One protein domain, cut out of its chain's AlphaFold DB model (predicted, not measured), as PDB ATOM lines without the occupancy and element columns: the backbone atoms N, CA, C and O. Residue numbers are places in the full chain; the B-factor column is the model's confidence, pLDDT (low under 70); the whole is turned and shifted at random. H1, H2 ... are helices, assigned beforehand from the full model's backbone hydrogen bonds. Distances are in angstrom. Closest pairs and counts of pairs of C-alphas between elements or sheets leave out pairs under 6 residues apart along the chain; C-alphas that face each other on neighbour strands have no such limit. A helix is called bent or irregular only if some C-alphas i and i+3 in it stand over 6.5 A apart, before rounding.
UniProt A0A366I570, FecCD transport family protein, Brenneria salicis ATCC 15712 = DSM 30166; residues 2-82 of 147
ATOM      1  N   LYS A   2     -38.761  53.740  68.242       71.06
ATOM      2  CA  LYS A   2     -39.238  52.534  67.523       71.06
ATOM      3  C   LYS A   2     -40.227  52.757  66.348       71.06
ATOM      4  O   LYS A   2     -40.051  52.082  65.338       71.06
ATOM      5  N   PRO A   3     -41.214  53.681  66.403       80.19
ATOM      6  CA  PRO A   3     -42.166  53.837  65.295       80.19
ATOM      7  C   PRO A   3     -41.547  54.511  64.061       80.19
ATOM      8  O   PRO A   3     -42.027  54.320  62.948       80.19
ATOM      9  N   LEU A   4     -40.453  55.263  64.246       83.81
ATOM     10  CA  LEU A   4     -39.804  56.000  63.164       83.81
ATOM     11  C   LEU A   4     -39.127  55.046  62.168       83.81
ATOM     12  O   LEU A   4     -39.307  55.188  60.965       83.81
ATOM     13  N   TYR A   5     -38.414  54.032  62.671       88.94
ATOM     14  CA  TYR A   5     -37.743  53.030  61.836       88.94
ATOM     15  C   TYR A   5     -38.730  52.173  61.037       88.94
ATOM     16  O   TYR A   5     -38.471  51.859  59.880       88.94
ATOM     17  N   PHE A   6     -39.877  51.829  61.632       88.69
ATOM     18  CA  PHE A   6     -40.909  51.049  60.951       88.69
ATOM     19  C   PHE A   6     -41.564  51.847  59.815       88.69
ATOM     20  O   PHE A   6     -41.683  51.348  58.698       88.69
ATOM     21  N   SER A   7     -41.903  53.114  60.074       89.06
ATOM     22  CA  SER A   7     -42.442  54.019  59.051       89.06
ATOM     23  C   SER A   7     -41.444  54.259  57.911       89.06
ATOM     24  O   SER A   7     -41.808  54.184  56.737       89.06
ATOM     25  N   LEU A   8     -40.162  54.458  58.238       93.25
ATOM     26  CA  LEU A   8     -39.101  54.654  57.247       93.25
ATOM     27  C   LEU A   8     -38.888  53.400  56.385       93.25
ATOM     28  O   LEU A   8     -38.759  53.516  55.167       93.25
ATOM     29  N   GLY A   9     -38.935  52.209  56.990       90.44
ATOM     30  CA  GLY A   9     -38.872  50.935  56.272       90.44
ATOM     31  C   GLY A   9     -40.028  50.753  55.287       90.44
ATOM     32  O   GLY A   9     -39.790  50.403  54.134       90.44
ATOM     33  N   ILE A  10     -41.264  51.055  55.703       90.12
ATOM     34  CA  ILE A  10     -42.441  51.005  54.818       90.12
ATOM     35  C   ILE A  10     -42.305  52.015  53.679       90.12
ATOM     36  O   ILE A  10     -42.534  51.665  52.523       90.12
ATOM     37  N   CYS A  11     -41.902  53.249  53.986       91.94
ATOM     38  CA  CYS A  11     -41.726  54.298  52.985       91.94
ATOM     39  C   CYS A  11     -40.690  53.895  51.924       91.94
ATOM     40  O   CYS A  11     -40.948  54.017  50.726       91.94
ATOM     41  N   LEU A  12     -39.560  53.321  52.350       92.50
ATOM     42  CA  LEU A  12     -38.532  52.802  51.449       92.50
ATOM     43  C   LEU A  12     -39.051  51.641  50.584       92.50
ATOM     44  O   LEU A  12     -38.763  51.592  49.388       92.50
ATOM     45  N   LEU A  13     -39.835  50.729  51.166       89.69
ATOM     46  CA  LEU A  13     -40.447  49.605  50.449       89.69
ATOM     47  C   LEU A  13     -41.406  50.101  49.360       89.69
ATOM     48  O   LEU A  13     -41.307  49.673  48.211       89.69
ATOM     49  N   VAL A  14     -42.280  51.051  49.698       88.31
ATOM     50  CA  VAL A  14     -43.203  51.680  48.743       88.31
ATOM     51  C   VAL A  14     -42.426  52.403  47.645       88.31
ATOM     52  O   VAL A  14     -42.720  52.203  46.468       88.31
ATOM     53  N   ALA A  15     -41.390  53.170  47.994       88.81
ATOM     54  CA  ALA A  15     -40.540  53.842  47.015       88.81
ATOM     55  C   ALA A  15     -39.880  52.844  46.045       88.81
ATOM     56  O   ALA A  15     -39.915  53.058  44.835       88.81
ATOM     57  N   MET A  16     -39.347  51.724  46.544       87.06
ATOM     58  CA  MET A  16     -38.773  50.662  45.709       87.06
ATOM     59  C   MET A  16     -39.806  49.982  44.804       87.06
ATOM     60  O   MET A  16     -39.498  49.708  43.646       87.06
ATOM     61  N   ILE A  17     -41.033  49.744  45.281       85.81
ATOM     62  CA  ILE A  17     -42.122  49.194  44.454       85.81
ATOM     63  C   ILE A  17     -42.448  50.154  43.309       85.81
ATOM     64  O   ILE A  17     -42.525  49.734  42.154       85.81
ATOM     65  N   VAL A  18     -42.592  51.443  43.619       82.38
ATOM     66  CA  VAL A  18     -42.858  52.494  42.633       82.38
ATOM     67  C   VAL A  18     -41.726  52.530  41.604       82.38
ATOM     68  O   VAL A  18     -41.977  52.366  40.412       82.38
ATOM     69  N   ILE A  19     -40.470  52.620  42.050       83.50
ATOM     70  CA  ILE A  19     -39.289  52.603  41.174       83.50
ATOM     71  C   ILE A  19     -39.253  51.333  40.308       83.50
ATOM     72  O   ILE A  19     -39.002  51.431  39.110       83.50
ATOM     73  N   SER A  20     -39.568  50.157  40.859       81.44
ATOM     74  CA  SER A  20     -39.602  48.891  40.112       81.44
ATOM     75  C   SER A  20     -40.697  48.840  39.044       81.44
ATOM     76  O   SER A  20     -40.534  48.120  38.060       81.44
ATOM     77  N   LEU A  21     -41.812  49.554  39.221       73.69
ATOM     78  CA  LEU A  21     -42.870  49.655  38.209       73.69
ATOM     79  C   LEU A  21     -42.456  50.591  37.059       73.69
ATOM     80  O   LEU A  21     -42.824  50.347  35.903       73.69
ATOM     81  N   PHE A  22     -41.653  51.617  37.370       69.75
ATOM     82  CA  PHE A  22     -41.129  52.594  36.411       69.75
ATOM     83  C   PHE A  22     -39.835  52.150  35.702       69.75
ATOM     84  O   PHE A  22     -39.603  52.572  34.569       69.75
ATOM     85  N   ILE A  23     -39.017  51.271  36.296       69.38
ATOM     86  CA  ILE A  23     -37.861  50.640  35.635       69.38
ATOM     87  C   ILE A  23     -38.362  49.530  34.682       69.38
ATOM     88  O   ILE A  23     -38.841  48.478  35.099       69.38
ATOM     89  N   GLY A  24     -38.297  49.764  33.368       58.34
ATOM     90  CA  GLY A  24     -38.710  48.796  32.342       58.34
ATOM     91  C   GLY A  24     -38.839  49.423  30.952       58.34
ATOM     92  O   GLY A  24     -38.827  50.642  30.829       58.34
ATOM     93  N   ALA A  25     -38.950  48.594  29.905       45.69
ATOM     94  CA  ALA A  25     -38.963  49.021  28.500       45.69
ATOM     95  C   ALA A  25     -39.991  50.143  28.238       45.69
ATOM     96  O   ALA A  25     -41.199  49.909  28.298       45.69
ATOM     97  N   GLY A  26     -39.490  51.357  27.991       50.50
ATOM     98  CA  GLY A  26     -40.264  52.576  27.747       50.50
ATOM     99  C   GLY A  26     -40.402  53.471  28.982       50.50
ATOM    100  O   GLY A  26     -40.812  53.016  30.048       50.50
ATOM    101  N   ARG A  27     -40.103  54.773  28.824       48.66
ATOM    102  CA  ARG A  27     -40.527  55.824  29.762       48.66
ATOM    103  C   ARG A  27     -42.054  55.798  29.818       48.66
ATOM    104  O   ARG A  27     -42.711  56.439  29.003       48.66
ATOM    105  N   VAL A  28     -42.615  55.028  30.744       52.62
ATOM    106  CA  VAL A  28     -44.051  55.018  31.028       52.62
ATOM    107  C   VAL A  28     -44.397  56.360  31.653       52.62
ATOM    108  O   VAL A  28     -44.349  56.555  32.864       52.62
ATOM    109  N   ASN A  29     -44.683  57.324  30.787       55.84
ATOM    110  CA  ASN A  29     -45.380  58.531  31.171       55.84
ATOM    111  C   ASN A  29     -46.805  58.092  31.541       55.84
ATOM    112  O   ASN A  29     -47.393  57.303  30.802       55.84
ATOM    113  N   LEU A  30     -47.366  58.562  32.660       54.34
ATOM    114  CA  LEU A  30     -48.721  58.174  33.099       54.34
ATOM    115  C   LEU A  30     -49.771  58.374  31.985       54.34
ATOM    116  O   LEU A  30     -50.750  57.638  31.916       54.34
ATOM    117  N   LEU A  31     -49.517  59.319  31.071       52.00
ATOM    118  CA  LEU A  31     -50.320  59.557  29.872       52.00
ATOM    119  C   LEU A  31     -50.268  58.407  28.846       52.00
ATOM    120  O   LEU A  31     -51.288  58.102  28.242       52.00
ATOM    121  N   ALA A  32     -49.133  57.726  28.663       54.00
ATOM    122  CA  ALA A  32     -48.987  56.648  27.676       54.00
ATOM    123  C   ALA A  32     -49.729  55.354  28.073       54.00
ATOM    124  O   ALA A  32     -50.118  54.584  27.200       54.00
ATOM    125  N   LEU A  33     -50.003  55.142  29.373       56.94
ATOM    126  CA  LEU A  33     -50.882  54.056  29.848       56.94
ATOM    127  C   LEU A  33     -52.340  54.226  29.385       56.94
ATOM    128  O   LEU A  33     -53.106  53.254  29.353       56.94
ATOM    129  N   TRP A  34     -52.742  55.462  29.080       58.00
ATOM    130  CA  TRP A  34     -54.081  55.776  28.593       58.00
ATOM    131  C   TRP A  34     -54.185  55.740  27.069       58.00
ATOM    132  O   TRP A  34     -55.255  55.424  26.556       58.00
ATOM    133  N   SER A  35     -53.079  56.010  26.372       62.16
ATOM    134  CA  SER A  35     -53.038  56.132  24.914       62.16
ATOM    135  C   SER A  35     -52.827  54.809  24.174       62.16
ATOM    136  O   SER A  35     -53.385  54.649  23.095       62.16
ATOM    137  N   ASP A  36     -52.050  53.870  24.735       65.62
ATOM    138  CA  ASP A  36     -51.651  52.638  24.035       65.62
ATOM    139  C   ASP A  36     -52.121  51.355  24.757       65.62
ATOM    140  O   ASP A  36     -51.610  51.023  25.836       65.62
ATOM    141  N   PRO A  37     -53.052  50.574  24.173       68.75
ATOM    142  CA  PRO A  37     -53.557  49.344  24.788       68.75
ATOM    143  C   PRO A  37     -52.474  48.259  24.926       68.75
ATOM    144  O   PRO A  37     -52.416  47.580  25.948       68.75
ATOM    145  N   ALA A  38     -51.535  48.161  23.977       66.81
ATOM    146  CA  ALA A  38     -50.446  47.180  24.037       66.81
ATOM    147  C   ALA A  38     -49.476  47.429  25.211       66.81
ATOM    148  O   ALA A  38     -48.981  46.489  25.836       66.81
ATOM    149  N   MET A  39     -49.219  48.696  25.558       65.69
ATOM    150  CA  MET A  39     -48.364  49.046  26.699       65.69
ATOM    151  C   MET A  39     -49.071  48.789  28.039       65.69
ATOM    152  O   MET A  39     -48.420  48.406  29.017       65.69
ATOM    153  N   ARG A  40     -50.403  48.934  28.073       69.12
ATOM    154  CA  ARG A  40     -51.238  48.589  29.230       69.12
ATOM    155  C   ARG A  40     -51.203  47.085  29.515       69.12
ATOM    156  O   ARG A  40     -50.964  46.698  30.659       69.12
ATOM    157  N   ASP A  41     -51.342  46.253  28.488       70.31
ATOM    158  CA  ASP A  41     -51.320  44.794  28.642       70.31
ATOM    159  C   ASP A  41     -49.965  44.292  29.152       70.31
ATOM    160  O   ASP A  41     -49.905  43.516  30.105       70.31
ATOM    161  N   ILE A  42     -48.851  44.808  28.621       71.56
ATOM    162  CA  ILE A  42     -47.503  44.445  29.100       71.56
ATOM    163  C   ILE A  42     -47.309  44.831  30.577       71.56
ATOM    164  O   ILE A  42     -46.672  44.098  31.344       71.56
ATOM    165  N   PHE A  43     -47.860  45.972  31.000       72.69
ATOM    166  CA  PHE A  43     -47.770  46.430  32.384       72.69
ATOM    167  C   PHE A  43     -48.523  45.495  33.344       72.69
ATOM    168  O   PHE A  43     -47.935  45.027  34.326       72.69
ATOM    169  N   PHE A  44     -49.783  45.169  33.044       75.44
ATOM    170  CA  PHE A  44     -50.617  44.331  33.912       75.44
ATOM    171  C   PHE A  44     -50.265  42.839  33.852       75.44
ATOM    172  O   PHE A  44     -50.329  42.170  34.882       75.44
ATOM    173  N   ILE A  45     -49.847  42.314  32.697       79.19
ATOM    174  CA  ILE A  45     -49.583  40.877  32.510       79.19
ATOM    175  C   ILE A  45     -48.175  40.482  32.972       79.19
ATOM    176  O   ILE A  45     -47.962  39.343  33.374       79.19
ATOM    177  N   SER A  46     -47.198  41.395  32.937       77.88
ATOM    178  CA  SER A  46     -45.802  41.055  33.258       77.88
ATOM    179  C   SER A  46     -45.264  41.769  34.496       77.88
ATOM    180  O   SER A  46     -44.666  41.127  35.362       77.88
ATOM    181  N   ARG A  47     -45.474  43.089  34.627       78.31
ATOM    182  CA  ARG A  47     -44.821  43.874  35.692       78.31
ATOM    183  C   ARG A  47     -45.487  43.672  37.045       78.31
ATOM    184  O   ARG A  47     -44.794  43.357  38.008       78.31
ATOM    185  N   VAL A  48     -46.813  43.799  37.098       82.00
ATOM    186  CA  VAL A  48     -47.598  43.600  38.328       82.00
ATOM    187  C   VAL A  48     -47.395  42.198  38.928       82.00
ATOM    188  O   VAL A  48     -47.035  42.115  40.102       82.00
ATOM    189  N   PRO A  49     -47.532  41.085  38.179       86.19
ATOM    190  CA  PRO A  49     -47.305  39.766  38.766       86.19
ATOM    191  C   PRO A  49     -45.845  39.556  39.179       86.19
ATOM    192  O   PRO A  49     -45.596  38.896  40.185       86.19
ATOM    193  N   ARG A  50     -44.871  40.152  38.473       85.00
ATOM    194  CA  ARG A  50     -43.451  40.061  38.846       85.00
ATOM    195  C   ARG A  50     -43.143  40.787  40.155       85.00
ATOM    196  O   ARG A  50     -42.440  40.225  40.993       85.00
ATOM    197  N   THR A  51     -43.637  42.010  40.347       88.69
ATOM    198  CA  THR A  51     -43.410  42.755  41.598       88.69
ATOM    199  C   THR A  51     -44.108  42.080  42.773       88.69
ATOM    200  O   THR A  51     -43.495  41.928  43.829       88.69
ATOM    201  N   LEU A  52     -45.331  41.580  42.578       89.62
ATOM    202  CA  LEU A  52     -46.038  40.785  43.585       89.62
ATOM    203  C   LEU A  52     -45.274  39.502  43.936       89.62
ATOM    204  O   LEU A  52     -45.086  39.213  45.116       89.62
ATOM    205  N   ALA A  53     -44.776  38.766  42.939       91.12
ATOM    206  CA  ALA A  53     -43.981  37.562  43.170       91.12
ATOM    207  C   ALA A  53     -42.694  37.862  43.956       91.12
ATOM    208  O   ALA A  53     -42.366  37.122  44.880       91.12
ATOM    209  N   LEU A  54     -41.992  38.959  43.643       91.19
ATOM    210  CA  LEU A  54     -40.785  39.383  44.366       91.19
ATOM    211  C   LEU A  54     -41.084  39.780  45.819       91.19
ATOM    212  O   LEU A  54     -40.333  39.397  46.715       91.19
ATOM    213  N   LEU A  55     -42.182  40.502  46.068       92.50
ATOM    214  CA  LEU A  55     -42.609  40.875  47.422       92.50
ATOM    215  C   LEU A  55     -42.966  39.640  48.257       92.50
ATOM    216  O   LEU A  55     -42.503  39.492  49.391       92.50
ATOM    217  N   LEU A  56     -43.751  38.725  47.685       92.88
ATOM    218  CA  LEU A  56     -44.132  37.479  48.345       92.88
ATOM    219  C   LEU A  56     -42.907  36.592  48.609       92.88
ATOM    220  O   LEU A  56     -42.718  36.144  49.737       92.88
ATOM    221  N   ALA A  57     -42.026  36.409  47.623       91.44
ATOM    222  CA  ALA A  57     -40.803  35.626  47.788       91.44
ATOM    223  C   ALA A  57     -39.850  36.238  48.833       91.44
ATOM    224  O   ALA A  57     -39.357  35.525  49.707       91.44
ATOM    225  N   GLY A  58     -39.629  37.557  48.794       90.56
ATOM    226  CA  GLY A  58     -38.754  38.259  49.737       90.56
ATOM    227  C   GLY A  58     -39.275  38.230  51.176       90.56
ATOM    228  O   GLY A  58     -38.504  38.007  52.114       90.56
ATOM    229  N   SER A  59     -40.590  38.392  51.361       92.62
ATOM    230  CA  SER A  59     -41.226  38.271  52.679       92.62
ATOM    231  C   SER A  59     -41.120  36.847  53.234       92.62
ATOM    232  O   SER A  59     -40.701  36.671  54.379       92.62
ATOM    233  N   ALA A  60     -41.384  35.827  52.409       91.31
ATOM    234  CA  ALA A  60     -41.251  34.426  52.793       91.31
ATOM    235  C   ALA A  60     -39.808  34.070  53.190       91.31
ATOM    236  O   ALA A  60     -39.600  33.434  54.223       91.31
ATOM    237  N   MET A  61     -38.806  34.522  52.425       88.56
ATOM    238  CA  MET A  61     -37.389  34.294  52.745       88.56
ATOM    239  C   MET A  61     -36.960  34.994  54.039       88.56
ATOM    240  O   MET A  61     -36.235  34.404  54.839       88.56
ATOM    241  N   SER A  62     -37.439  36.217  54.278       90.75
ATOM    242  CA  SER A  62     -37.131  36.972  55.499       90.75
ATOM    243  C   SER A  62     -37.704  36.288  56.747       90.75
ATOM    244  O   SER A  62     -37.005  36.135  57.749       90.75
ATOM    245  N   VAL A  63     -38.954  35.815  56.675       92.12
ATOM    246  CA  VAL A  63     -39.600  35.060  57.762       92.12
ATOM    247  C   VAL A  63     -38.912  33.710  57.974       92.12
ATOM    248  O   VAL A  63     -38.601  33.361  59.111       92.12
ATOM    249  N   ALA A  64     -38.606  32.971  56.903       89.00
ATOM    250  CA  ALA A  64     -37.890  31.698  56.996       89.00
ATOM    251  C   ALA A  64     -36.495  31.859  57.627       89.00
ATOM    252  O   ALA A  64     -36.101  31.047  58.465       89.00
ATOM    253  N   GLY A  65     -35.768  32.924  57.271       88.00
ATOM    254  CA  GLY A  65     -34.473  33.248  57.863       88.00
ATOM    255  C   GLY A  65     -34.574  33.538  59.357       88.00
ATOM    256  O   GLY A  65     -33.830  32.952  60.142       88.00
ATOM    257  N   LEU A  66     -35.547  34.358  59.762       91.19
ATOM    258  CA  LEU A  66     -35.792  34.651  61.174       91.19
ATOM    259  C   LEU A  66     -36.148  33.384  61.967       91.19
ATOM    260  O   LEU A  66     -35.599  33.156  63.043       91.19
ATOM    261  N   ILE A  67     -37.030  32.532  61.432       90.50
ATOM    262  CA  ILE A  67     -37.414  31.269  62.078       90.50
ATOM    263  C   ILE A  67     -36.187  30.369  62.264       90.50
ATOM    264  O   ILE A  67     -35.990  29.819  63.346       90.50
ATOM    265  N   MET A  68     -35.334  30.244  61.245       85.44
ATOM    266  CA  MET A  68     -34.131  29.416  61.334       85.44
ATOM    267  C   MET A  68     -33.134  29.953  62.371       85.44
ATOM    268  O   MET A  68     -32.579  29.176  63.154       85.44
ATOM    269  N   GLN A  69     -32.942  31.272  62.420       90.44
ATOM    270  CA  GLN A  69     -32.098  31.925  63.427       90.44
ATOM    271  C   GLN A  69     -32.615  31.677  64.853       90.44
ATOM    272  O   GLN A  69     -31.818  31.414  65.754       90.44
ATOM    273  N   LEU A  70     -33.939  31.697  65.057       90.06
ATOM    274  CA  LEU A  70     -34.569  31.397  66.349       90.06
ATOM    275  C   LEU A  70     -34.424  29.922  66.750       90.06
ATOM    276  O   LEU A  70     -34.117  29.635  67.905       90.06
ATOM    277  N   LEU A  71     -34.608  28.989  65.809       86.44
ATOM    278  CA  LEU A  71     -34.507  27.547  66.067       86.44
ATOM    279  C   LEU A  71     -33.079  27.102  66.391       86.44
ATOM    280  O   LEU A  71     -32.871  26.262  67.263       86.44
ATOM    281  N   THR A  72     -32.098  27.649  65.678       84.19
ATOM    282  CA  THR A  72     -30.683  27.299  65.864       84.19
ATOM    283  C   THR A  72     -29.997  28.111  66.952       84.19
ATOM    284  O   THR A  72     -28.859  27.805  67.303       84.19
ATOM    285  N   GLN A  73     -30.662  29.158  67.456       87.25
ATOM    286  CA  GLN A  73     -30.078  30.172  68.337       87.25
ATOM    287  C   GLN A  73     -28.743  30.721  67.808       87.25
ATOM    288  O   GLN A  73     -27.877  31.146  68.573       87.25
ATOM    289  N   ASN A  74     -28.566  30.717  66.483       84.06
ATOM    290  CA  ASN A  74     -27.337  31.125  65.829       84.06
ATOM    291  C   ASN A  74     -27.651  32.095  64.687       84.06
ATOM    292  O   ASN A  74     -28.233  31.740  63.662       84.06
ATOM    293  N   ARG A  75     -27.208  33.343  64.865       81.50
ATOM    294  CA  ARG A  75     -27.429  34.429  63.901       81.50
ATOM    295  C   ARG A  75     -26.717  34.231  62.559       81.50
ATOM    296  O   ARG A  75     -27.009  34.966  61.624       81.50
ATOM    297  N   PHE A  76     -25.783  33.284  62.467       77.06
ATOM    298  CA  PHE A  76     -25.012  32.996  61.254       77.06
ATOM    299  C   PHE A  76     -25.613  31.875  60.401       77.06
ATOM    300  O   PHE A  76     -25.001  31.457  59.422       77.06
ATOM    301  N   VAL A  77     -26.791  31.366  60.771       77.81
ATOM    302  CA  VAL A  77     -27.450  30.299  60.020       77.81
ATOM    303  C   VAL A  77     -28.368  30.892  58.958       77.81
ATOM    304  O   VAL A  77     -29.267  31.680  59.250       77.81
ATOM    305  N   GLU A  78     -28.152  30.465  57.720       79.44
ATOM    306  CA  GLU A  78     -29.002  30.761  56.574       79.44
ATOM    307  C   GLU A  78     -29.993  29.604  56.333       79.44
ATOM    308  O   GLU A  78     -29.597  28.436  56.390       79.44
ATOM    309  N   PRO A  79     -31.278  29.874  56.028       73.81
ATOM    310  CA  PRO A  79     -32.278  28.829  55.772       73.81
ATOM    311  C   PRO A  79     -31.950  27.944  54.554       73.81
ATOM    312  O   PRO A  79     -32.494  26.846  54.425       73.81
ATOM    313  N   SER A  80     -31.050  28.381  53.670       77.56
ATOM    314  CA  SER A  80     -30.565  27.597  52.528       77.56
ATOM    315  C   SER A  80     -29.601  26.466  52.928       77.56
ATOM    316  O   SER A  80     -29.471  25.493  52.184       77.56
ATOM    317  N   LEU A  81     -28.996  26.522  54.126       71.25
ATOM    318  CA  LEU A  81     -28.083  25.489  54.644       71.25
ATOM    319  C   LEU A  81     -28.778  24.144  54.907       71.25
ATOM    320  O   LEU A  81     -28.110  23.120  55.017       71.25
ATOM    321  N   ALA A  82     -30.113  24.117  54.967       73.56
ATOM    322  CA  ALA A  82     -30.899  22.891  55.112       73.56
ATOM    323  C   ALA A  82     -30.937  22.014  53.837       73.56
ATOM    324  O   ALA A  82     -31.640  21.005  53.816       73.56
TER     325      ALA A  82
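This is residues 2 to 82 of the 147 residues of the protein "FecCD transport family protein" of Brenneria salicis ATCC 15712 = DSM 30166 (UniProt A0A366I570). A long helix, H3, bent but running nearly straight, makes the length of a flat, open V, and H1 is the other arm. H1 meets H3 with its residues 17 to 21 alone, and residues 2 to 12 of H1 stick out free. Two four-residue helices sit near the two ends of H3: H2 by its first arm, H3a, and H4 on residues 64 to 68 of its second arm, H3b. The printed part has 81 residues with four named helices in the order H1, H2, H3, H4 and no named strand; the class is all helix. It is only just extended, close to loose, with a radius of gyration of the C-alphas of 17.9 A and spans of 56 by 33 by 13 A.

The hub is H3, residues 37 to 72, which touches three other helices. By its hydrogen bonds it was assigned as one helix, but it is bent: C-alphas 45 and 48 are 6.7 A apart. Its arms, H3a of residues 37 to 45 and H3b of residues 48 to 72, stand at a shallow tilt of 15 degrees. H1, residues 2 to 22, touches residues 48 to 51 of H3b with its residues 17 to 21 alone; the closest C-alphas, those of Ile 17 and Thr 51, are 7.2 A apart. H1 and H3b run opposite ways at a tilt of 37 degrees, only just steep. H1 and H3a are only just apart, at 8.3 A. H2, residues 32 to 35, and H3a touch only at the corner by their link, the closest C-alphas being those of Leu 33 and Arg 40, 5.5 A apart. H4, residues 79 to 82, only just touches H3b, with 3 pairs of C-alphas within 8 A; the closest are those of Gly 65 and Pro 79, 5.4 A apart. Every O i to N i+4 pair is within hydrogen-bond range in H3a and H3b, and 16 of 17 are in H1; H2 and H4 are too short for such a pair.

H3b is 36.2 A long from C-alpha 48 to C-alpha 72, at (-30.683, 27.299, 65.864), and H3a is 12.1 A long. H1 is 31.2 A long and begins at C-alpha 2, at (-39.238, 52.534, 67.523). H2 is 4.9 A long. H4 is 6.1 A long and ends at C-alpha 82, at (-30.899, 22.891, 55.112).

The two C-alphas farthest apart, those of Ser 35 and Gln 73, are 55.6 A apart. The printed part has no cut. The link from H2 to H3 is tight, and those from H1 to H2 and from H3 to H4 are short. The mean pLDDT of the printed part is 78.8, and residues 22 to 40 are under 70.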